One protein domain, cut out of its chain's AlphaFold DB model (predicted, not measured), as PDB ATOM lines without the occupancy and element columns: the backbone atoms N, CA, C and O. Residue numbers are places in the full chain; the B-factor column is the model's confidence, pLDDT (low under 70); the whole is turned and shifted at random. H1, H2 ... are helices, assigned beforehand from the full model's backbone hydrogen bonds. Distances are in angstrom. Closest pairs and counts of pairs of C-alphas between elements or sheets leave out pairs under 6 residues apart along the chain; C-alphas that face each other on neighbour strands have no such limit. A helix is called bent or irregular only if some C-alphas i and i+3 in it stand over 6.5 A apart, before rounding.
ATOM      1  N   TRP A 130     173.463 165.822 168.441       85.88
ATOM      2  CA  TRP A 130     173.186 164.837 167.394       85.88
ATOM      3  C   TRP A 130     171.798 165.026 166.748       85.88
ATOM      4  O   TRP A 130     171.664 164.877 165.536       85.88
ATOM      5  N   LEU A 131     170.770 165.428 167.516       87.31
ATOM      6  CA  LEU A 131     169.437 165.729 166.974       87.31
ATOM      7  C   LEU A 131     169.472 166.980 166.100       87.31
ATOM      8  O   LEU A 131     168.879 166.993 165.024       87.31
ATOM      9  N   MET A 132     170.198 168.010 166.540       86.69
ATOM     10  CA  MET A 132     170.409 169.228 165.760       86.69
ATOM     11  C   MET A 132     171.095 168.915 164.424       86.69
ATOM     12  O   MET A 132     170.652 169.400 163.386       86.69
ATOM     13  N   ARG A 133     172.115 168.046 164.418       89.19
ATOM     14  CA  ARG A 133     172.790 167.592 163.187       89.19
ATOM     15  C   ARG A 133     171.856 166.803 162.285       89.19
ATOM     16  O   ARG A 133     171.754 167.125 161.102       89.19
ATOM     17  N   LEU A 134     171.128 165.837 162.837       88.19
ATOM     18  CA  LEU A 134     170.156 165.046 162.086       88.19
ATOM     19  C   LEU A 134     169.081 165.930 161.434       88.19
ATOM     20  O   LEU A 134     168.741 165.747 160.266       88.19
ATOM     21  N   TRP A 135     168.579 166.927 162.160       88.19
ATOM     22  CA  TRP A 135     167.644 167.910 161.619       88.19
ATOM     23  C   TRP A 135     168.285 168.791 160.548       88.19
ATOM     24  O   TRP A 135     167.702 168.980 159.481       88.19
ATOM     25  N   SER A 136     169.514 169.262 160.770       89.44
ATOM     26  CA  SER A 136     170.252 170.088 159.810       89.44
ATOM     27  C   SER A 136     170.426 169.400 158.449       89.44
ATOM     28  O   SER A 136     170.398 170.045 157.399       89.44
ATOM     29  N   LEU A 137     170.551 168.069 158.437       89.56
ATOM     30  CA  LEU A 137     170.663 167.266 157.218       89.56
ATOM     31  C   LEU A 137     169.374 167.251 156.390       89.56
ATOM     32  O   LEU A 137     169.424 166.971 155.192       89.56
ATOM     33  N   GLN A 138     168.245 167.652 156.968       85.75
ATOM     34  CA  GLN A 138     166.963 167.781 156.276       85.75
ATOM     35  C   GLN A 138     166.719 169.201 155.745       85.75
ATOM     36  O   GLN A 138     165.915 169.375 154.834       85.75
ATOM     37  N   GLN A 139     167.453 170.199 156.242       85.88
ATOM     38  CA  GLN A 139     167.302 171.603 155.848       85.88
ATOM     39  C   GLN A 139     168.165 171.962 154.639       85.88
ATOM     40  O   GLN A 139     169.322 171.552 154.563       85.88
ATOM     41  N   GLU A 140     167.630 172.717 153.680       83.94
ATOM     42  CA  GLU A 140     168.434 173.244 152.563       83.94
ATOM     43  C   GLU A 140     169.351 174.377 153.010       83.94
ATOM     44  O   GLU A 140     170.534 174.380 152.680       83.94
ATOM     45  N   GLU A 141     168.797 175.300 153.789       84.06
ATOM     46  CA  GLU A 141     169.481 176.473 154.305       84.06
ATOM     47  C   GLU A 141     169.339 176.512 155.822       84.06
ATOM     48  O   GLU A 141     168.340 176.063 156.384       84.06
ATOM     49  N   LEU A 142     170.357 177.054 156.479       85.69
ATOM     50  CA  LEU A 142     170.399 177.239 157.920       85.69
ATOM     51  C   LEU A 142     170.761 178.682 158.226       85.69
ATOM     52  O   LEU A 142     171.538 179.312 157.504       85.69
ATOM     53  N   ASP A 143     170.236 179.190 159.333       85.94
ATOM     54  CA  ASP A 143     170.690 180.460 159.869       85.94
ATOM     55  C   ASP A 143     172.143 180.359 160.375       85.94
ATOM     56  O   ASP A 143     172.692 179.283 160.638       85.94
ATOM     57  N   ILE A 144     172.780 181.520 160.523       84.19
ATOM     58  CA  ILE A 144     174.191 181.619 160.911       84.19
ATOM     59  C   ILE A 144     174.445 181.025 162.306       84.19
ATOM     60  O   ILE A 144     175.515 180.457 162.517       84.19
ATOM     61  N   GLN A 145     173.501 181.129 163.248       82.62
ATOM     62  CA  GLN A 145     173.693 180.615 164.608       82.62
ATOM     63  C   GLN A 145     173.701 179.091 164.614       82.62
ATOM     64  O   GLN A 145     174.602 178.487 165.195       82.62
ATOM     65  N   THR A 146     172.777 178.466 163.886       82.12
ATOM     66  CA  THR A 146     172.765 177.011 163.709       82.12
ATOM     67  C   THR A 146     174.047 176.524 163.028       82.12
ATOM     68  O   THR A 146     174.656 175.546 163.464       82.12
ATOM     69  N   LEU A 147     174.505 177.219 161.982       83.69
ATOM     70  CA  LEU A 147     175.761 176.874 161.307       83.69
ATOM     71  C   LEU A 147     176.967 176.953 162.244       83.69
ATOM     72  O   LEU A 147     177.860 176.108 162.164       83.69
ATOM     73  N   LEU A 148     177.017 177.958 163.119       82.50
ATOM     74  CA  LEU A 148     178.059 178.054 164.136       82.50
ATOM     75  C   LEU A 148     177.957 176.883 165.114       82.50
ATOM     76  O   LEU A 148     178.949 176.188 165.306       82.50
ATOM     77  N   ALA A 149     176.762 176.588 165.630       80.31
ATOM     78  CA  ALA A 149     176.539 175.488 166.565       80.31
ATOM     79  C   ALA A 149     176.985 174.127 166.002       80.31
ATOM     80  O   ALA A 149     177.650 173.366 166.702       80.31
ATOM     81  N   ILE A 150     176.703 173.835 164.727       81.88
ATOM     82  CA  ILE A 150     177.154 172.599 164.059       81.88
ATOM     83  C   ILE A 150     178.687 172.486 164.042       81.88
ATOM     84  O   ILE A 150     179.211 171.382 164.167       81.88
ATOM     85  N   ASN A 151     179.399 173.609 163.910       77.69
ATOM     86  CA  ASN A 151     180.856 173.647 163.771       77.69
ATOM     87  C   ASN A 151     181.619 173.814 165.096       77.69
ATOM     88  O   ASN A 151     182.834 173.640 165.104       77.69
ATOM     89  N   THR A 152     180.953 174.199 166.189       72.62
ATOM     90  CA  THR A 152     181.614 174.512 167.473       72.62
ATOM     91  C   THR A 152     181.224 173.585 168.621       72.62
ATOM     92  O   THR A 152     181.727 173.748 169.731       72.62
ATOM     93  N   THR A 153     180.293 172.658 168.402       75.50
ATOM     94  CA  THR A 153     179.858 171.690 169.418       75.50
ATOM     95  C   THR A 153     180.608 170.360 169.281       75.50
ATOM     96  O   THR A 153     180.977 170.006 168.164       75.50
ATOM     97  N   PRO A 154     180.805 169.602 170.379       81.00
ATOM     98  CA  PRO A 154     181.449 168.285 170.360       81.00
ATOM     99  C   PRO A 154     180.929 167.370 169.248       81.00
ATOM    100  O   PRO A 154     179.732 167.095 169.194       81.00
ATOM    101  N   PHE A 155     181.801 166.884 168.362       85.00
ATOM    102  CA  PHE A 155     181.377 166.187 167.140       85.00
ATOM    103  C   PHE A 155     180.808 164.781 167.343       85.00
ATOM    104  O   PHE A 155     180.260 164.227 166.390       85.00
ATOM    105  N   HIS A 156     180.891 164.205 168.541       83.62
ATOM    106  CA  HIS A 156     180.371 162.864 168.768       83.62
ATOM    107  C   HIS A 156     178.835 162.806 168.761       83.62
ATOM    108  O   HIS A 156     178.130 163.694 169.256       83.62
ATOM    109  N   ASP A 157     178.337 161.710 168.209       83.75
ATOM    110  CA  ASP A 157     176.957 161.259 168.244       83.75
ATOM    111  C   ASP A 157     176.723 160.378 169.489       83.75
ATOM    112  O   ASP A 157     177.597 160.215 170.345       83.75
ATOM    113  N   ARG A 158     175.518 159.813 169.641       81.25
ATOM    114  CA  ARG A 158     175.128 159.057 170.850       81.25
ATOM    115  C   ARG A 158     175.974 157.795 171.100       81.25
ATOM    116  O   ARG A 158     176.073 157.357 172.242       81.25
ATOM    117  N   ASP A 159     176.569 157.235 170.058       82.19
ATOM    118  CA  ASP A 159     177.428 156.045 170.058       82.19
ATOM    119  C   ASP A 159     178.928 156.381 169.957       82.19
ATOM    120  O   ASP A 159     179.744 155.480 169.785       82.19
ATOM    121  N   GLY A 160     179.313 157.660 170.057       84.69
ATOM    122  CA  GLY A 160     180.708 158.086 169.886       84.69
ATOM    123  C   GLY A 160     181.168 158.181 168.424       84.69
ATOM    124  O   GLY A 160     182.327 158.508 168.173       84.69
ATOM    125  N   SER A 161     180.275 157.926 167.461       91.38
ATOM    126  CA  SER A 161     180.486 158.182 166.029       91.38
ATOM    127  C   SER A 161     180.623 159.679 165.746       91.38
ATOM    128  O   SER A 161     180.080 160.491 166.487       91.38
ATOM    129  N   VAL A 162     181.277 160.062 164.648       94.81
ATOM    130  CA  VAL A 162     181.264 161.453 164.141       94.81
ATOM    131  C   VAL A 162     180.495 161.599 162.827       94.81
ATOM    132  O   VAL A 162     180.484 162.675 162.223       94.81
ATOM    133  N   LEU A 163     179.853 160.528 162.354       95.81
ATOM    134  CA  LEU A 163     179.140 160.472 161.082       95.81
ATOM    135  C   LEU A 163     178.194 161.657 160.847       95.81
ATOM    136  O   LEU A 163     178.297 162.307 159.803       95.81
ATOM    137  N   LEU A 164     177.268 161.950 161.768       94.38
ATOM    138  CA  LEU A 164     176.286 163.015 161.529       94.38
ATOM    139  C   LEU A 164     176.962 164.386 161.469       94.38
ATOM    140  O   LEU A 164     176.557 165.232 160.670       94.38
ATOM    141  N   SER A 165     178.022 164.587 162.255       94.06
ATOM    142  CA  SER A 165     178.862 165.787 162.199       94.06
ATOM    143  C   SER A 165     179.537 165.929 160.845       94.06
ATOM    144  O   SER A 165     179.407 166.968 160.201       94.06
ATOM    145  N   VAL A 166     180.196 164.874 160.367       95.50
ATOM    146  CA  VAL A 166     180.860 164.866 159.060       95.50
ATOM    147  C   VAL A 166     179.864 165.176 157.945       95.50
ATOM    148  O   VAL A 166     180.135 166.034 157.104       95.50
ATOM    149  N   LEU A 167     178.691 164.537 157.942       95.94
ATOM    150  CA  LEU A 167     177.671 164.784 156.922       95.94
ATOM    151  C   LEU A 167     177.111 166.214 157.002       95.94
ATOM    152  O   LEU A 167     176.955 166.859 155.963       95.94
ATOM    153  N   ALA A 168     176.842 166.728 158.206       93.50
ATOM    154  CA  ALA A 168     176.310 168.077 158.398       93.50
ATOM    155  C   ALA A 168     177.323 169.147 157.963       93.50
ATOM    156  O   ALA A 168     176.984 170.047 157.193       93.50
ATOM    157  N   ILE A 169     178.587 169.014 158.377       93.50
ATOM    158  CA  ILE A 169     179.672 169.918 157.979       93.50
ATOM    159  C   ILE A 169     179.897 169.836 156.468       93.50
ATOM    160  O   ILE A 169     180.008 170.872 155.813       93.50
ATOM    161  N   ASN A 170     179.906 168.633 155.885       94.69
ATOM    162  CA  ASN A 170     180.042 168.450 154.440       94.69
ATOM    163  C   ASN A 170     178.937 169.173 153.655       94.69
ATOM    164  O   ASN A 170     179.223 169.835 152.652       94.69
ATOM    165  N   LYS A 171     177.688 169.061 154.121       93.06
ATOM    166  CA  LYS A 171     176.522 169.678 153.483       93.06
ATOM    167  C   LYS A 171     176.566 171.202 153.551       93.06
ATOM    168  O   LYS A 171     176.303 171.864 152.550       93.06
ATOM    169  N   HIS A 172     176.906 171.742 154.719       92.25
ATOM    170  CA  HIS A 172     176.688 173.155 155.029       92.25
ATOM    171  C   HIS A 172     177.940 174.033 154.928       92.25
ATOM    172  O   HIS A 172     177.832 175.257 154.940       92.25
ATOM    173  N   THR A 173     179.136 173.448 154.803       90.75
ATOM    174  CA  THR A 173     180.383 174.222 154.693       90.75
ATOM    175  C   THR A 173     180.593 174.747 153.268       90.75
ATOM    176  O   THR A 173     180.775 173.944 152.339       90.75
ATOM    177  N   PRO A 174     180.670 176.083 153.074       89.44
ATOM    178  CA  PRO A 174     180.974 176.676 151.777       89.44
ATOM    179  C   PRO A 174     182.339 176.229 151.257       89.44
ATOM    180  O   PRO A 174     183.291 176.106 152.031       89.44
ATOM    181  N   LEU A 175     182.462 176.067 149.936       90.00
ATOM    182  CA  LEU A 175     183.684 175.584 149.280       90.00
ATOM    183  C   LEU A 175     184.946 176.343 149.726       90.00
ATOM    184  O   LEU A 175     185.975 175.724 149.979       90.00
ATOM    185  N   GLN A 176     184.855 177.665 149.889       91.88
ATOM    186  CA  GLN A 176     185.976 178.530 150.268       91.88
ATOM    187  C   GLN A 176     186.491 178.274 151.693       91.88
ATOM    188  O   GLN A 176     187.627 178.623 151.999       91.88
ATOM    189  N   LYS A 177     185.672 177.680 152.572       90.06
ATOM    190  CA  LYS A 177     186.033 177.397 153.969       90.06
ATOM    191  C   LYS A 177     186.536 175.970 154.188       90.06
ATOM    192  O   LYS A 177     187.198 175.733 155.189       90.06
ATOM    193  N   ARG A 178     186.284 175.047 153.252       91.31
ATOM    194  CA  ARG A 178     186.571 173.609 153.406       91.31
ATOM    195  C   ARG A 178     188.017 173.314 153.806       91.31
ATOM    196  O   ARG A 178     188.235 172.614 154.784       91.31
ATOM    197  N   ILE A 179     188.994 173.915 153.122       89.62
ATOM    198  CA  ILE A 179     190.424 173.727 153.433       89.62
ATOM    199  C   ILE A 179     190.747 174.188 154.861       89.62
ATOM    200  O   ILE A 179     191.384 173.456 155.613       89.62
ATOM    201  N   ALA A 180     190.294 175.385 155.245       89.06
ATOM    202  CA  ALA A 180     190.549 175.936 156.574       89.06
ATOM    203  C   ALA A 180     189.881 175.096 157.674       89.06
ATOM    204  O   ALA A 180     190.509 174.815 158.692       89.06
ATOM    205  N   THR A 181     188.644 174.644 157.442       89.81
ATOM    206  CA  THR A 181     187.919 173.741 158.344       89.81
ATOM    207  C   THR A 181     188.669 172.423 158.521       89.81
ATOM    208  O   THR A 181     188.938 172.025 159.650       89.81
ATOM    209  N   THR A 182     189.077 171.767 157.429       89.44
ATOM    210  CA  THR A 182     189.844 170.515 157.497       89.44
ATOM    211  C   THR A 182     191.171 170.700 158.228       89.44
ATOM    212  O   THR A 182     191.490 169.900 159.100       89.44
ATOM    213  N   ALA A 183     191.930 171.757 157.921       87.69
ATOM    214  CA  ALA A 183     193.211 172.023 158.573       87.69
ATOM    215  C   ALA A 183     193.057 172.255 160.085       87.69
ATOM    216  O   ALA A 183     193.850 171.737 160.868       87.69
ATOM    217  N   SER A 184     192.014 172.984 160.498       89.50
ATOM    218  CA  SER A 184     191.709 173.206 161.915       89.50
ATOM    219  C   SER A 184     191.392 171.901 162.645       89.50
ATOM    220  O   SER A 184     191.877 171.698 163.751       89.50
ATOM    221  N   LEU A 185     190.595 171.023 162.031       90.44
ATOM    222  CA  LEU A 185     190.187 169.748 162.626       90.44
ATOM    223  C   LEU A 185     191.341 168.743 162.700       90.44
ATOM    224  O   LEU A 185     191.510 168.068 163.707       90.44
ATOM    225  N   LEU A 186     192.175 168.666 161.660       88.75
ATOM    226  CA  LEU A 186     193.349 167.784 161.653       88.75
ATOM    227  C   LEU A 186     194.436 168.227 162.644       88.75
ATOM    228  O   LEU A 186     195.204 167.392 163.113       88.75
ATOM    229  N   GLY A 187     194.512 169.524 162.954       84.88
ATOM    230  CA  GLY A 187     195.435 170.079 163.949       84.88
ATOM    231  C   GLY A 187     194.913 170.053 165.390       84.88
ATOM    232  O   GLY A 187     195.602 170.549 166.284       84.88
ATOM    233  N   ALA A 188     193.705 169.534 165.623       86.56
ATOM    234  CA  ALA A 188     193.102 169.478 166.946       86.56
ATOM    235  C   ALA A 188     193.755 168.410 167.840       86.56
ATOM    236  O   ALA A 188     194.364 167.451 167.367       86.56
ATOM    237  N   LEU A 189     193.619 168.582 169.158       84.69
ATOM    238  CA  LEU A 189     194.068 167.594 170.147       84.69
ATOM    239  C   LEU A 189     193.028 166.490 170.383       84.69
ATOM    240  O   LEU A 189     193.387 165.397 170.820       84.69
ATOM    241  N   ASP A 190     191.755 166.787 170.135       88.19
ATOM    242  CA  ASP A 190     190.649 165.861 170.344       88.19
ATOM    243  C   ASP A 190     190.575 164.831 169.206       88.19
ATOM    244  O   ASP A 190     190.692 165.167 168.025       88.19
ATOM    245  N   SER A 191     190.400 163.550 169.544       88.56
ATOM    246  CA  SER A 191     190.394 162.490 168.534       88.56
ATOM    247  C   SER A 191     189.169 162.520 167.623       88.56
ATOM    248  O   SER A 191     189.281 162.080 166.480       88.56
ATOM    249  N   ASP A 192     188.024 163.015 168.096       90.69
ATOM    250  CA  ASP A 192     186.800 163.122 167.302       90.69
ATOM    251  C   ASP A 192     186.899 164.290 166.314       90.69
ATOM    252  O   ASP A 192     186.471 164.157 165.164       90.69
ATOM    253  N   ASP A 193     187.552 165.389 166.704       89.88
ATOM    254  CA  ASP A 193     187.908 166.481 165.789       89.88
ATOM    255  C   ASP A 193     188.798 165.953 164.654       89.88
ATOM    256  O   ASP A 193     188.481 166.120 163.472       89.88
ATOM    257  N   VAL A 194     189.875 165.235 164.998       90.69
ATOM    258  CA  VAL A 194     190.798 164.671 164.002       90.69
ATOM    259  C   VAL A 194     190.098 163.615 163.140       90.69
ATOM    260  O   VAL A 194     190.312 163.586 161.923       90.69
ATOM    261  N   ARG A 195     189.211 162.783 163.707       92.25
ATOM    262  CA  ARG A 195     188.392 161.815 162.950       92.25
ATOM    263  C   ARG A 195     187.477 162.522 161.954       92.25
ATOM    264  O   ARG A 195     187.441 162.146 160.780       92.25
ATOM    265  N   THR A 196     186.810 163.588 162.388       93.38
ATOM    266  CA  THR A 196     185.944 164.425 161.549       93.38
ATOM    267  C   THR A 196     186.743 165.060 160.411       93.38
ATOM    268  O   THR A 196     186.365 164.946 159.244       93.38
ATOM    269  N   GLY A 197     187.894 165.665 160.724       92.56
ATOM    270  CA  GLY A 197     188.804 166.253 159.740       92.56
ATOM    271  C   GLY A 197     189.317 165.232 158.725       92.56
ATOM    272  O   GLY A 197     189.340 165.513 157.527       92.56
ATOM    273  N   THR A 198     189.648 164.024 159.184       92.81
ATOM    274  CA  THR A 198     190.109 162.904 158.351       92.81
ATOM    275  C   THR A 198     189.041 162.493 157.337       92.81
ATOM    276  O   THR A 198     189.307 162.478 156.135       92.81
ATOM    277  N   LEU A 199     187.810 162.233 157.783       95.25
ATOM    278  CA  LEU A 199     186.711 161.843 156.895       95.25
ATOM    279  C   LEU A 199     186.328 162.974 155.924       95.25
ATOM    280  O   LEU A 199     186.160 162.724 154.731       95.25
ATOM    281  N   LEU A 200     186.262 164.226 156.395       94.94
ATOM    282  CA  LEU A 200     185.980 165.390 155.543       94.94
ATOM    283  C   LEU A 200     187.055 165.609 154.480       94.94
ATOM    284  O   LEU A 200     186.724 165.886 153.327       94.94
ATOM    285  N   SER A 201     188.332 165.460 154.843       93.31
ATOM    286  CA  SER A 201     189.437 165.574 153.889       93.31
ATOM    287  C   SER A 201     189.281 164.572 152.746       93.31
ATOM    288  O   SER A 201     189.412 164.947 151.584       93.31
ATOM    289  N   ALA A 202     188.881 163.336 153.057       93.69
ATOM    290  CA  ALA A 202     188.671 162.301 152.059       93.69
ATOM    291  C   ALA A 202     187.425 162.559 151.195       93.69
ATOM    292  O   ALA A 202     187.501 162.401 149.977       93.69
ATOM    293  N   ILE A 203     186.313 163.024 151.782       95.31
ATOM    294  CA  ILE A 203     185.110 163.427 151.026       95.31
ATOM    295  C   ILE A 203     185.429 164.568 150.049       95.31
ATOM    296  O   ILE A 203     184.944 164.575 148.919       95.31
ATOM    297  N   TRP A 204     186.238 165.542 150.471       94.75
ATOM    298  CA  TRP A 204     186.602 166.706 149.658       94.75
ATOM    299  C   TRP A 204     187.827 166.490 148.757       94.75
ATOM    300  O   TRP A 204     188.150 167.374 147.965       94.75
ATOM    301  N   GLY A 205     188.470 165.320 148.825       88.88
ATOM    302  CA  GLY A 205     189.606 164.951 147.976       88.88
ATOM    303  C   GLY A 205     190.933 165.621 148.349       88.88
ATOM    304  O   GLY A 205     191.796 165.778 147.488       88.88
ATOM    305  N   TYR A 206     191.105 166.035 149.604       85.00
ATOM    306  CA  TYR A 206     192.354 166.603 150.107       85.00
ATOM    307  C   TYR A 206     193.316 165.511 150.579       85.00
ATOM    308  O   TYR A 206     192.921 164.540 151.222       85.00
ATOM    309  N   THR A 207     194.597 165.680 150.257       69.19
ATOM    310  CA  THR A 207     195.669 164.773 150.675       69.19
ATOM    311  C   THR A 207     196.019 165.033 152.139       69.19
ATOM    312  O   THR A 207     196.245 166.175 152.541       69.19
ATOM    313  N   ILE A 208     196.041 163.977 152.952       62.84
ATOM    314  CA  ILE A 208     196.372 164.068 154.375       62.84
ATOM    315  C   ILE A 208     197.885 163.898 154.533       62.84
ATOM    316  O   ILE A 208     198.361 162.809 154.838       62.84
ATOM    317  N   ASP A 209     198.648 164.966 154.307       56.78
ATOM    318  CA  ASP A 209     200.119 164.910 154.391       56.78
ATOM    319  C   ASP A 209     200.644 165.002 155.837       56.78
ATOM    320  O   ASP A 209     201.829 164.801 156.095       56.78
ATOM    321  N   GLN A 210     199.770 165.296 156.806       53.00
ATOM    322  CA  GLN A 210     200.138 165.528 158.203       53.00
ATOM    323  C   GLN A 210     199.251 164.706 159.134       53.00
ATOM    324  O   GLN A 210     198.306 165.220 159.723       53.00
ATOM    325  N   PHE A 211     199.555 163.416 159.273       54.91
ATOM    326  CA  PHE A 211     199.038 162.644 160.400       54.91
ATOM    327  C   PHE A 211     200.057 162.680 161.531       54.91
ATOM    328  O   PHE A 211     201.164 162.154 161.398       54.91
ATOM    329  N   GLN A 212     199.688 163.289 162.655       56.78
ATOM    330  CA  GLN A 212     200.346 162.961 163.913       56.78
ATOM    331  C   GLN A 212     199.831 161.575 164.327       56.78
ATOM    332  O   GLN A 212     198.618 161.363 164.291       56.78
ATOM    333  N   PRO A 213     200.705 160.612 164.664       53.53
ATOM    334  CA  PRO A 213     200.257 159.306 165.127       53.53
ATOM    335  C   PRO A 213     199.380 159.503 166.367       53.53
ATOM    336  O   PRO A 213     199.858 159.948 167.411       53.53
ATOM    337  N   SER A 214     198.085 159.226 166.231       60.78
ATOM    338  CA  SER A 214     197.165 159.255 167.360       60.78
ATOM    339  C   SER A 214     197.328 157.962 168.162       60.78
ATOM    340  O   SER A 214     197.652 156.909 167.615       60.78
ATOM    341  N   MET A 215     197.077 158.026 169.469       59.53
ATOM    342  CA  MET A 215     196.975 156.833 170.325       59.53
ATOM    343  C   MET A 215     195.648 156.075 170.109       59.53
ATOM    344  O   MET A 215     195.364 155.125 170.829       59.53
ATOM    345  N   ASN A 216     194.805 156.516 169.166       81.81
ATOM    346  CA  ASN A 216     193.491 155.940 168.909       81.81
ATOM    347  C   ASN A 216     193.561 154.991 167.699       81.81
ATOM    348  O   ASN A 216     193.623 155.431 166.546       81.81
ATOM    349  N   ASP A 217     193.512 153.688 167.978       83.56
ATOM    350  CA  ASP A 217     193.591 152.616 166.980       83.56
ATOM    351  C   ASP A 217     192.516 152.722 165.884       83.56
ATOM    352  O   ASP A 217     192.764 152.401 164.717       83.56
ATOM    353  N   GLU A 218     191.323 153.216 166.222       86.31
ATOM    354  CA  GLU A 218     190.222 153.369 165.266       86.31
ATOM    355  C   GLU A 218     190.511 154.483 164.262       86.31
ATOM    356  O   GLU A 218     190.318 154.306 163.058       86.31
ATOM    357  N   LEU A 219     191.033 155.612 164.742       88.94
ATOM    358  CA  LEU A 219     191.421 156.735 163.895       88.94
ATOM    359  C   LEU A 219     192.579 156.353 162.962       88.94
ATOM    360  O   LEU A 219     192.538 156.655 161.770       88.94
ATOM    361  N   MET A 220     193.575 155.629 163.479       88.06
ATOM    362  CA  MET A 220     194.668 155.085 162.666       88.06
ATOM    363  C   MET A 220     194.152 154.140 161.577       88.06
ATOM    364  O   MET A 220     194.625 154.178 160.438       88.06
ATOM    365  N   THR A 221     193.154 153.322 161.907       91.81
ATOM    366  CA  THR A 221     192.504 152.416 160.956       91.81
ATOM    367  C   THR A 221     191.776 153.187 159.857       91.81
ATOM    368  O   THR A 221     192.024 152.915 158.682       91.81
ATOM    369  N   ILE A 222     190.932 154.166 160.209       92.75
ATOM    370  CA  ILE A 222     190.203 155.003 159.236       92.75
ATOM    371  C   ILE A 222     191.189 155.706 158.301       92.75
ATOM    372  O   ILE A 222     191.042 155.638 157.081       92.75
ATOM    373  N   SER A 223     192.236 156.324 158.850       90.44
ATOM    374  CA  SER A 223     193.256 156.993 158.040       90.44
ATOM    375  C   SER A 223     193.953 156.047 157.084       90.44
ATOM    376  O   SER A 223     194.085 156.366 155.905       90.44
ATOM    377  N   LYS A 224     194.351 154.861 157.555       91.44
ATOM    378  CA  LYS A 224     194.974 153.858 156.694       91.44
ATOM    379  C   LYS A 224     194.035 153.441 155.567       91.44
ATOM    380  O   LYS A 224     194.442 153.481 154.412       91.44
ATOM    381  N   VAL A 225     192.781 153.111 155.887       93.25
ATOM    382  CA  VAL A 225     191.742 152.761 154.905       93.25
ATOM    383  C   VAL A 225     191.628 153.830 153.821       93.25
ATOM    384  O   VAL A 225     191.653 153.498 152.637       93.25
ATOM    385  N   LEU A 226     191.538 155.104 154.207       92.94
ATOM    386  CA  LEU A 226     191.351 156.213 153.272       92.94
ATOM    387  C   LEU A 226     192.609 156.499 152.440       92.94
ATOM    388  O   LEU A 226     192.504 156.700 151.230       92.94
ATOM    389  N   GLN A 227     193.794 156.471 153.056       90.12
ATOM    390  CA  GLN A 227     195.072 156.739 152.387       90.12
ATOM    391  C   GLN A 227     195.448 155.639 151.394       90.12
ATOM    392  O   GLN A 227     195.865 155.927 150.273       90.12
ATOM    393  N   THR A 228     195.304 154.372 151.788       90.88
ATOM    394  CA  THR A 228     195.685 153.232 150.943       90.88
ATOM    395  C   THR A 228     194.533 152.718 150.088       90.88
ATOM    396  O   THR A 228     194.745 151.816 149.279       90.88
ATOM    397  N   ARG A 229     193.320 153.261 150.270       92.88
ATOM    398  CA  ARG A 229     192.073 152.773 149.659       92.88
ATOM    399  C   ARG A 229     191.880 151.262 149.855       92.88
ATOM    400  O   ARG A 229     191.470 150.556 148.938       92.88
ATOM    401  N   ASP A 230     192.213 150.758 151.044       93.69
ATOM    402  CA  ASP A 230     192.189 149.322 151.354       93.69
ATOM    403  C   ASP A 230     190.766 148.860 151.703       93.69
ATOM    404  O   ASP A 230     190.313 148.968 152.847       93.69
ATOM    405  N   THR A 231     190.051 148.337 150.700       95.12
ATOM    406  CA  THR A 231     188.679 147.833 150.860       95.12
ATOM    407  C   THR A 231     188.607 146.609 151.771       95.12
ATOM    408  O   THR A 231     187.630 146.441 152.502       95.12
ATOM    409  N   ALA A 232     189.655 145.779 151.800       95.38
ATOM    410  CA  ALA A 232     189.702 144.596 152.650       95.38
ATOM    411  C   ALA A 232     189.865 144.969 154.127       95.38
ATOM    412  O   ALA A 232     189.235 144.351 154.986       95.38
ATOM    413  N   LEU A 233     190.693 145.972 154.430       95.94
ATOM    414  CA  LEU A 233     190.809 146.513 155.780       95.94
ATOM    415  C   LEU A 233     189.490 147.148 156.223       95.94
ATOM    416  O   LEU A 233     188.984 146.761 157.271       95.94
ATOM    417  N   ALA A 234     188.899 148.016 155.394       94.94
ATOM    418  CA  ALA A 234     187.617 148.660 155.683       94.94
ATOM    419  C   ALA A 234     186.510 147.643 156.003       94.94
ATOM    420  O   ALA A 234     185.766 147.806 156.966       94.94
ATOM    421  N   TRP A 235     186.437 146.551 155.234       95.12
ATOM    422  CA  TRP A 235     185.494 145.461 155.481       95.12
ATOM    423  C   TRP A 235     185.740 144.757 156.822       95.12
ATOM    424  O   TRP A 235     184.805 144.501 157.580       95.12
ATOM    425  N   ARG A 236     187.003 144.444 157.138       94.69
ATOM    426  CA  ARG A 236     187.375 143.733 158.376       94.69
ATOM    427  C   ARG A 236     187.100 144.549 159.632       94.69
ATOM    428  O   ARG A 236     186.832 143.962 160.673       94.69
ATOM    429  N   THR A 237     187.169 145.873 159.539       94.75
ATOM    430  CA  THR A 237     187.000 146.788 160.674       94.75
ATOM    431  C   THR A 237     185.618 147.429 160.718       94.75
ATOM    432  O   THR A 237     185.405 148.370 161.474       94.75
ATOM    433  N   LEU A 238     184.677 146.932 159.912       95.19
ATOM    434  CA  LEU A 238     183.340 147.499 159.773       95.19
ATOM    435  C   LEU A 238     182.449 147.281 161.003       95.19
ATOM    436  O   LEU A 238     181.555 148.082 161.255       95.19
ATOM    437  N   HIS A 239     182.673 146.202 161.753       94.75
ATOM    438  CA  HIS A 239     181.799 145.798 162.850       94.75
ATOM    439  C   HIS A 239     182.435 146.072 164.218       94.75
ATOM    440  O   HIS A 239     183.655 146.000 164.397       94.75
ATOM    441  N   HIS A 240     181.597 146.381 165.199       91.56
ATOM    442  CA  HIS A 240     181.919 146.250 166.613       91.56
ATOM    443  C   HIS A 240     181.973 144.767 167.015       91.56
ATOM    444  O   HIS A 240     181.564 143.880 166.262       91.56
ATOM    445  N   GLU A 241     182.481 144.491 168.216       89.56
ATOM    446  CA  GLU A 241     182.561 143.122 168.752       89.56
ATOM    447  C   GLU A 241     181.181 142.470 168.924       89.56
ATOM    448  O   GLU A 241     181.054 141.253 168.810       89.56
ATOM    449  N   ASP A 242     180.142 143.276 169.148       91.81
ATOM    450  CA  ASP A 242     178.748 142.837 169.258       91.81
ATOM    451  C   ASP A 242     178.063 142.602 167.896       91.81
ATOM    452  O   ASP A 242     176.896 142.214 167.846       91.81
ATOM    453  N   GLY A 243     178.784 142.814 166.789       91.06
ATOM    454  CA  GLY A 243     178.281 142.651 165.429       91.06
ATOM    455  C   GLY A 243     177.516 143.856 164.881       91.06
ATOM    456  O   GLY A 243     177.016 143.775 163.758       91.06
ATOM    457  N   THR A 244     177.426 144.969 165.615       94.81
ATOM    458  CA  THR A 244     176.837 146.208 165.089       94.81
ATOM    459  C   THR A 244     177.795 146.936 164.146       94.81
ATOM    460  O   THR A 244     179.014 146.789 164.231       94.81
ATOM    461  N   ILE A 245     177.260 147.720 163.211       96.38
ATOM    462  CA  ILE A 245     178.060 148.496 162.255       96.38
ATOM    463  C   ILE A 245     178.673 149.722 162.933       96.38
ATOM    464  O   ILE A 245     177.961 150.502 163.561       96.38
ATOM    465  N   ARG A 246     179.975 149.933 162.707       95.69
ATOM    466  CA  ARG A 246     180.708 151.170 163.008       95.69
ATOM    467  C   ARG A 246     180.396 152.220 161.930       95.69
ATOM    468  O   ARG A 246     180.866 152.063 160.796       95.69
ATOM    469  N   PRO A 247     179.650 153.298 162.232       96.25
ATOM    470  CA  PRO A 247     179.186 154.244 161.213       96.25
ATOM    471  C   PRO A 247     180.329 154.957 160.478       96.25
ATOM    472  O   PRO A 247     180.312 155.063 159.251       96.25
ATOM    473  N   ASP A 248     181.365 155.366 161.213       96.31
ATOM    474  CA  ASP A 248     182.535 156.061 160.665       96.31
ATOM    475  C   ASP A 248     183.339 155.179 159.691       96.31
ATOM    476  O   ASP A 248     183.819 155.648 158.658       96.31
ATOM    477  N   GLN A 249     183.438 153.877 159.982       96.19
ATOM    478  CA  GLN A 249     184.110 152.897 159.119       96.19
ATOM    479  C   GLN A 249     183.279 152.586 157.871       96.19
ATOM    480  O   GLN A 249     183.834 152.474 156.777       96.19
ATOM    481  N   MET A 250     181.950 152.504 158.008       97.62
ATOM    482  CA  MET A 250     181.055 152.386 156.856       97.62
ATOM    483  C   MET A 250     181.202 153.596 155.928       97.62
ATOM    484  O   MET A 250     181.344 153.424 154.718       97.62
ATOM    485  N   LEU A 251     181.228 154.815 156.480       97.88
ATOM    486  CA  LEU A 251     181.461 156.025 155.695       97.88
ATOM    487  C   LEU A 251     182.818 155.979 154.979       97.88
ATOM    488  O   LEU A 251     182.875 156.246 153.780       97.88
ATOM    489  N   ALA A 252     183.894 155.593 155.672       97.00
ATOM    490  CA  ALA A 252     185.210 155.440 155.054       97.00
ATOM    491  C   ALA A 252     185.189 154.436 153.886       97.00
ATOM    492  O   ALA A 252     185.702 154.736 152.807       97.00
ATOM    493  N   GLY A 253     184.531 153.286 154.069       97.50
ATOM    494  CA  GLY A 253     184.304 152.286 153.023       97.50
ATOM    495  C   GLY A 253     183.551 152.846 151.811       97.50
ATOM    496  O   GLY A 253     183.975 152.669 150.667       97.50
ATOM    497  N   LEU A 254     182.474 153.594 152.056       97.75
ATOM    498  CA  LEU A 254     181.669 154.248 151.019       97.75
ATOM    499  C   LEU A 254     182.464 155.303 150.234       97.75
ATOM    500  O   LEU A 254     182.297 155.404 149.019       97.75
ATOM    501  N   ILE A 255     183.356 156.049 150.895       96.56
ATOM    502  CA  ILE A 255     184.250 157.024 150.247       96.56
ATOM    503  C   ILE A 255     185.240 156.323 149.303       96.56
ATOM    504  O   ILE A 255     185.518 156.823 148.206       96.56
ATOM    505  N   ILE A 256     185.797 155.173 149.702       95.56
ATOM    506  CA  ILE A 256     186.809 154.483 148.887       95.56
ATOM    507  C   ILE A 256     186.206 153.637 147.760       95.56
ATOM    508  O   ILE A 256     186.794 153.593 146.676       95.56
ATOM    509  N   SER A 257     185.065 152.982 147.995       96.00
ATOM    510  CA  SER A 257     184.406 152.095 147.031       96.00
ATOM    511  C   SER A 257     182.903 152.022 147.293       96.00
ATOM    512  O   SER A 257     182.386 151.108 147.938       96.00
ATOM    513  N   GLU A 258     182.168 152.978 146.732       94.12
ATOM    514  CA  GLU A 258     180.704 153.000 146.799       94.12
ATOM    515  C   GLU A 258     180.081 151.703 146.247       94.12
ATOM    516  O   GLU A 258     179.139 151.167 146.824       94.12
ATOM    517  N   THR A 259     180.630 151.150 145.160       91.56
ATOM    518  CA  THR A 259     180.117 149.930 144.518       91.56
ATOM    519  C   THR A 259     180.214 148.690 145.400       91.56
ATOM    520  O   THR A 259     179.381 147.793 145.275       91.56
ATOM    521  N   GLU A 260     181.222 148.625 146.272       93.50
ATOM    522  CA  GLU A 260     181.396 147.514 147.211       93.50
ATOM    523  C   GLU A 260     180.590 147.738 148.489       93.50
ATOM    524  O   GLU A 260     179.921 146.816 148.949       93.50
ATOM    525  N   PHE A 261     180.598 148.960 149.032       97.12
ATOM    526  CA  PHE A 261     180.021 149.250 150.347       97.12
ATOM    527  C   PHE A 261     178.534 149.613 150.330       97.12
ATOM    528  O   PHE A 261     177.854 149.394 151.330       97.12
ATOM    529  N   LEU A 262     177.972 150.106 149.223       96.31
ATOM    530  CA  LEU A 262     176.540 150.422 149.162       96.31
ATOM    531  C   LEU A 262     175.641 149.174 149.292       96.31
ATOM    532  O   LEU A 262     174.670 149.236 150.047       96.31
ATOM    533  N   PRO A 263     175.940 148.023 148.650       94.31
ATOM    534  CA  PRO A 263     175.227 146.775 148.935       94.31
ATOM    535  C   PRO A 263     175.301 146.374 150.414       94.31
ATOM    536  O   PRO A 263     174.300 145.964 150.989       94.31
ATOM    537  N   ILE A 264     176.460 146.567 151.050       96.50
ATOM    538  CA  ILE A 264     176.667 146.251 152.467       96.50
ATOM    539  C   ILE A 264     175.818 147.163 153.357       96.50
ATOM    540  O   ILE A 264     175.182 146.688 154.295       96.50
ATOM    541  N   LEU A 265     175.766 148.466 153.065       97.69
ATOM    542  CA  LEU A 265     174.894 149.417 153.756       97.69
ATOM    543  C   LEU A 265     173.429 148.961 153.708       97.69
ATOM    544  O   LEU A 265     172.761 148.941 154.739       97.69
ATOM    545  N   ILE A 266     172.949 148.551 152.532       96.50
ATOM    546  CA  ILE A 266     171.577 148.063 152.348       96.50
ATOM    547  C   ILE A 266     171.335 146.785 153.160       96.50
ATOM    548  O   ILE A 266     170.374 146.718 153.928       96.50
ATOM    549  N   ASP A 267     172.197 145.780 153.003       94.69
ATOM    550  CA  ASP A 267     172.011 144.470 153.629       94.69
ATOM    551  C   ASP A 267     172.120 144.554 155.158       94.69
ATOM    552  O   ASP A 267     171.294 143.981 155.869       94.69
ATOM    553  N   SER A 268     173.072 145.335 155.678       96.12
ATOM    554  CA  SER A 268     173.225 145.568 157.122       96.12
ATOM    555  C   SER A 268     172.046 146.333 157.726       96.12
ATOM    556  O   SER A 268     171.634 146.047 158.851       96.12
ATOM    557  N   ALA A 269     171.456 147.277 156.987       95.50
ATOM    558  CA  ALA A 269     170.284 148.011 157.448       95.50
ATOM    559  C   ALA A 269     169.009 147.152 157.432       95.50
ATOM    560  O   ALA A 269     168.207 147.234 158.363       95.50
ATOM    561  N   ILE A 270     168.842 146.285 156.426       93.38
ATOM    562  CA  ILE A 270     167.760 145.284 156.392       93.38
ATOM    563  C   ILE A 270     167.938 144.251 157.513       93.38
ATOM    564  O   ILE A 270     166.952 143.838 158.120       93.38
ATOM    565  N   GLY A 271     169.181 143.860 157.804       93.25
ATOM    566  CA  GLY A 271     169.542 142.941 158.884       93.25
ATOM    567  C   GLY A 271     169.538 143.554 160.287       93.25
ATOM    568  O   GLY A 271     169.953 142.880 161.224       93.25
ATOM    569  N   GLU A 272     169.109 144.811 160.436       93.12
ATOM    570  CA  GLU A 272     169.058 145.546 161.709       93.12
ATOM    571  C   GLU A 272     170.392 145.587 162.481       93.12
ATOM    572  O   GLU A 272     170.416 145.632 163.707       93.12
ATOM    573  N   GLN A 273     171.518 145.630 161.765       95.25
ATOM    574  CA  GLN A 273     172.865 145.645 162.356       95.25
ATOM    575  C   GLN A 273     173.311 147.039 162.827       95.25
ATOM    576  O   GLN A 273     174.459 147.239 163.214       95.25
ATOM    577  N   TRP A 274     172.430 148.035 162.773       94.69
ATOM    578  CA  TRP A 274     172.747 149.415 163.123       94.69
ATOM    579  C   TRP A 274     172.196 149.743 164.500       94.69
ATOM    580  O   TRP A 274     170.978 149.781 164.683       94.69
ATOM    581  N   ALA A 275     173.086 150.060 165.444       93.00
ATOM    582  CA  ALA A 275     172.688 150.538 166.766       93.00
ATOM    583  C   ALA A 275     171.764 151.767 166.658       93.00
ATOM    584  O   ALA A 275     170.814 151.924 167.431       93.00
ATOM    585  N   HIS A 276     172.039 152.636 165.682       92.12
ATOM    586  CA  HIS A 276     171.315 153.873 165.391       92.12
ATOM    587  C   HIS A 276     170.887 153.869 163.913       92.12
ATOM    588  O   HIS A 276     171.671 154.243 163.038       92.12
ATOM    589  N   PRO A 277     169.670 153.383 163.590       91.44
ATOM    590  CA  PRO A 277     169.224 153.193 162.207       91.44
ATOM    591  C   PRO A 277     169.203 154.467 161.349       91.44
ATOM    592  O   PRO A 277     169.270 154.387 160.122       91.44
ATOM    593  N   GLU A 278     169.113 155.640 161.974       90.62
ATOM    594  CA  GLU A 278     169.211 156.947 161.330       90.62
ATOM    595  C   GLU A 278     170.542 157.139 160.590       90.62
ATOM    596  O   GLU A 278     170.543 157.709 159.502       90.62
ATOM    597  N   HIS A 279     171.649 156.587 161.099       94.88
ATOM    598  CA  HIS A 279     172.966 156.671 160.461       94.88
ATOM    599  C   HIS A 279     172.956 156.056 159.060       94.88
ATOM    600  O   HIS A 279     173.398 156.679 158.092       94.88
ATOM    601  N   ALA A 280     172.377 154.862 158.927       95.62
ATOM    602  CA  ALA A 280     172.268 154.192 157.639       95.62
ATOM    603  C   ALA A 280     171.406 154.997 156.651       95.62
ATOM    604  O   ALA A 280     171.716 155.085 155.461       95.62
ATOM    605  N   VAL A 281     170.316 155.597 157.144       94.25
ATOM    606  CA  VAL A 281     169.397 156.401 156.327       94.25
ATOM    607  C   VAL A 281     170.078 157.677 155.827       94.25
ATOM    608  O   VAL A 281     169.935 158.013 154.651       94.25
ATOM    609  N   GLU A 282     170.849 158.366 156.671       94.06
ATOM    610  CA  GLU A 282     171.596 159.559 156.254       94.06
ATOM    611  C   GLU A 282     172.714 159.230 155.258       94.06
ATOM    612  O   GLU A 282     172.895 159.959 154.282       94.06
ATOM    613  N   LEU A 283     173.398 158.091 155.411       97.06
ATOM    614  CA  LEU A 283     174.351 157.604 154.405       97.06
ATOM    615  C   LEU A 283     173.670 157.342 153.055       97.06
ATOM    616  O   LEU A 283     174.166 157.769 152.013       97.06
ATOM    617  N   ALA A 284     172.502 156.696 153.057       95.94
ATOM    618  CA  ALA A 284     171.729 156.481 151.838       95.94
ATOM    619  C   ALA A 284     171.293 157.801 151.182       95.94
ATOM    620  O   ALA A 284     171.365 157.925 149.957       95.94
ATOM    621  N   ARG A 285     170.888 158.801 151.979       93.62
ATOM    622  CA  ARG A 285     170.531 160.145 151.487       93.62
ATOM    623  C   ARG A 285     171.719 160.867 150.871       93.62
ATOM    624  O   ARG A 285     171.562 161.519 149.841       93.62
ATOM    625  N   TRP A 286     172.888 160.734 151.486       94.69
ATOM    626  CA  TRP A 286     174.125 161.319 150.989       94.69
ATOM    627  C   TRP A 286     174.553 160.702 149.645       94.69
ATOM    628  O   TRP A 286     174.887 161.438 148.719       94.69
ATOM    629  N   ILE A 287     174.476 159.374 149.501       94.50
ATOM    630  CA  ILE A 287     174.998 158.646 148.325       94.50
ATOM    631  C   ILE A 287     174.003 158.581 147.162       94.50
ATOM    632  O   ILE A 287     174.393 158.602 145.990       94.50
ATOM    633  N   ARG A 288     172.707 158.452 147.460       93.62
ATOM    634  CA  ARG A 288     171.636 158.320 146.460       93.62
ATOM    635  C   ARG A 288     170.465 159.262 146.743       93.62
ATOM    636  O   ARG A 288     169.333 158.798 146.925       93.62
TER     637      ARG A 288
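Overview. This is residues 130 to 288 of the 326 residues of an uncharacterized protein of Phycisphaerae bacterium (UniProt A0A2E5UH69). This is a cluster of ten short helices, most of them roughly aligned, in which H5, H6, H7 and H9 pack round H8, and H10 packs on H9. H3 packs on H5 at a steep tilt, with H1 and H2 packed on H3, while H4 packs on H5. The printed part has 159 residues, with named helices H1 to H10 in order along it and no named strand; the class is all helix. It is compact, with a radius of gyration of the C-alphas of 14.7 A and spans of 39 by 34 by 25 A.

Along the chain. H1 covers residues 130 to 136, beginning at C-alpha 130 (173.186, 164.837, 167.394). H2 is residues 144 to 152 and H3 residues 163 to 172, 14.3 A long. H4, residues 175 to 186, is 17.5 A long and irregular: C-alphas 176 and 179 are 7.3 A apart. H5, the longest by residues, runs from 191 to 204 over 19.7 A, beginning at C-alpha 191 (190.394, 162.490, 168.534). H6 is residues 217 to 228, 16.2 A, and H7 residues 231 to 236. H8 is residues 247 to 256, 14.5 A, and H9 residues 258 to 270, 17.9 A. H10, residues 277 to 287, is 16.0 A long and ends at C-alpha 287 (174.998, 158.646, 148.325).

Arrangement. H8 is the hub, touching six other helices. H5, H6, H8, H9 and H10 form a bundle, a group of helices side by side. H6 touches H8 with residues 222 to 226 alone, at a shallow tilt of 12 degrees, the same way; the closest C-alphas, of Leu 226 and Ala 252, are 6.4 A apart. H7 and H8 form a helical hairpin, closest at the C-alphas of Ala 234 and Gly 253, 5.6 A. H8 and H9 form another, with the C-alphas of Leu 254 and Phe 261 at 5.3 A. H9 touches H10 with residues 265 to 269 alone, closest at the C-alphas of Ala 269 and Ala 280, 6.5 A. H3 touches H5 at a steep tilt of 50 degrees, with the C-alphas of Val 166 and Thr 196 closest at 5.7 A. H1 touches H3, closest at the C-alphas of Arg 133 and Ala 168, 6.0 A. H2 and H3 form a hairpin, closest at the C-alphas of Asn 151 and Ile 169, 7.0 A. H4 and H5 form a hairpin too, with the C-alphas of Leu 186 and Val 194 closest at 4.7 A. H2 and H8 are apart. Every O i to N i+4 pair is within hydrogen-bond range in H1, H2, H3, H5, H6, H7, H8 and H10; in H4 it is 6 of 8 and in H9 7 of 9.

Size, cuts and confidence. The two C-alphas farthest apart, of Asp 143 and Ala 232, are 41.2 A apart. The printed part has no cut. The link from H5 to H6, residues 205 to 216, is long. Mean pLDDT of the printed part is 89.2; residues 207 to 215 are under 70.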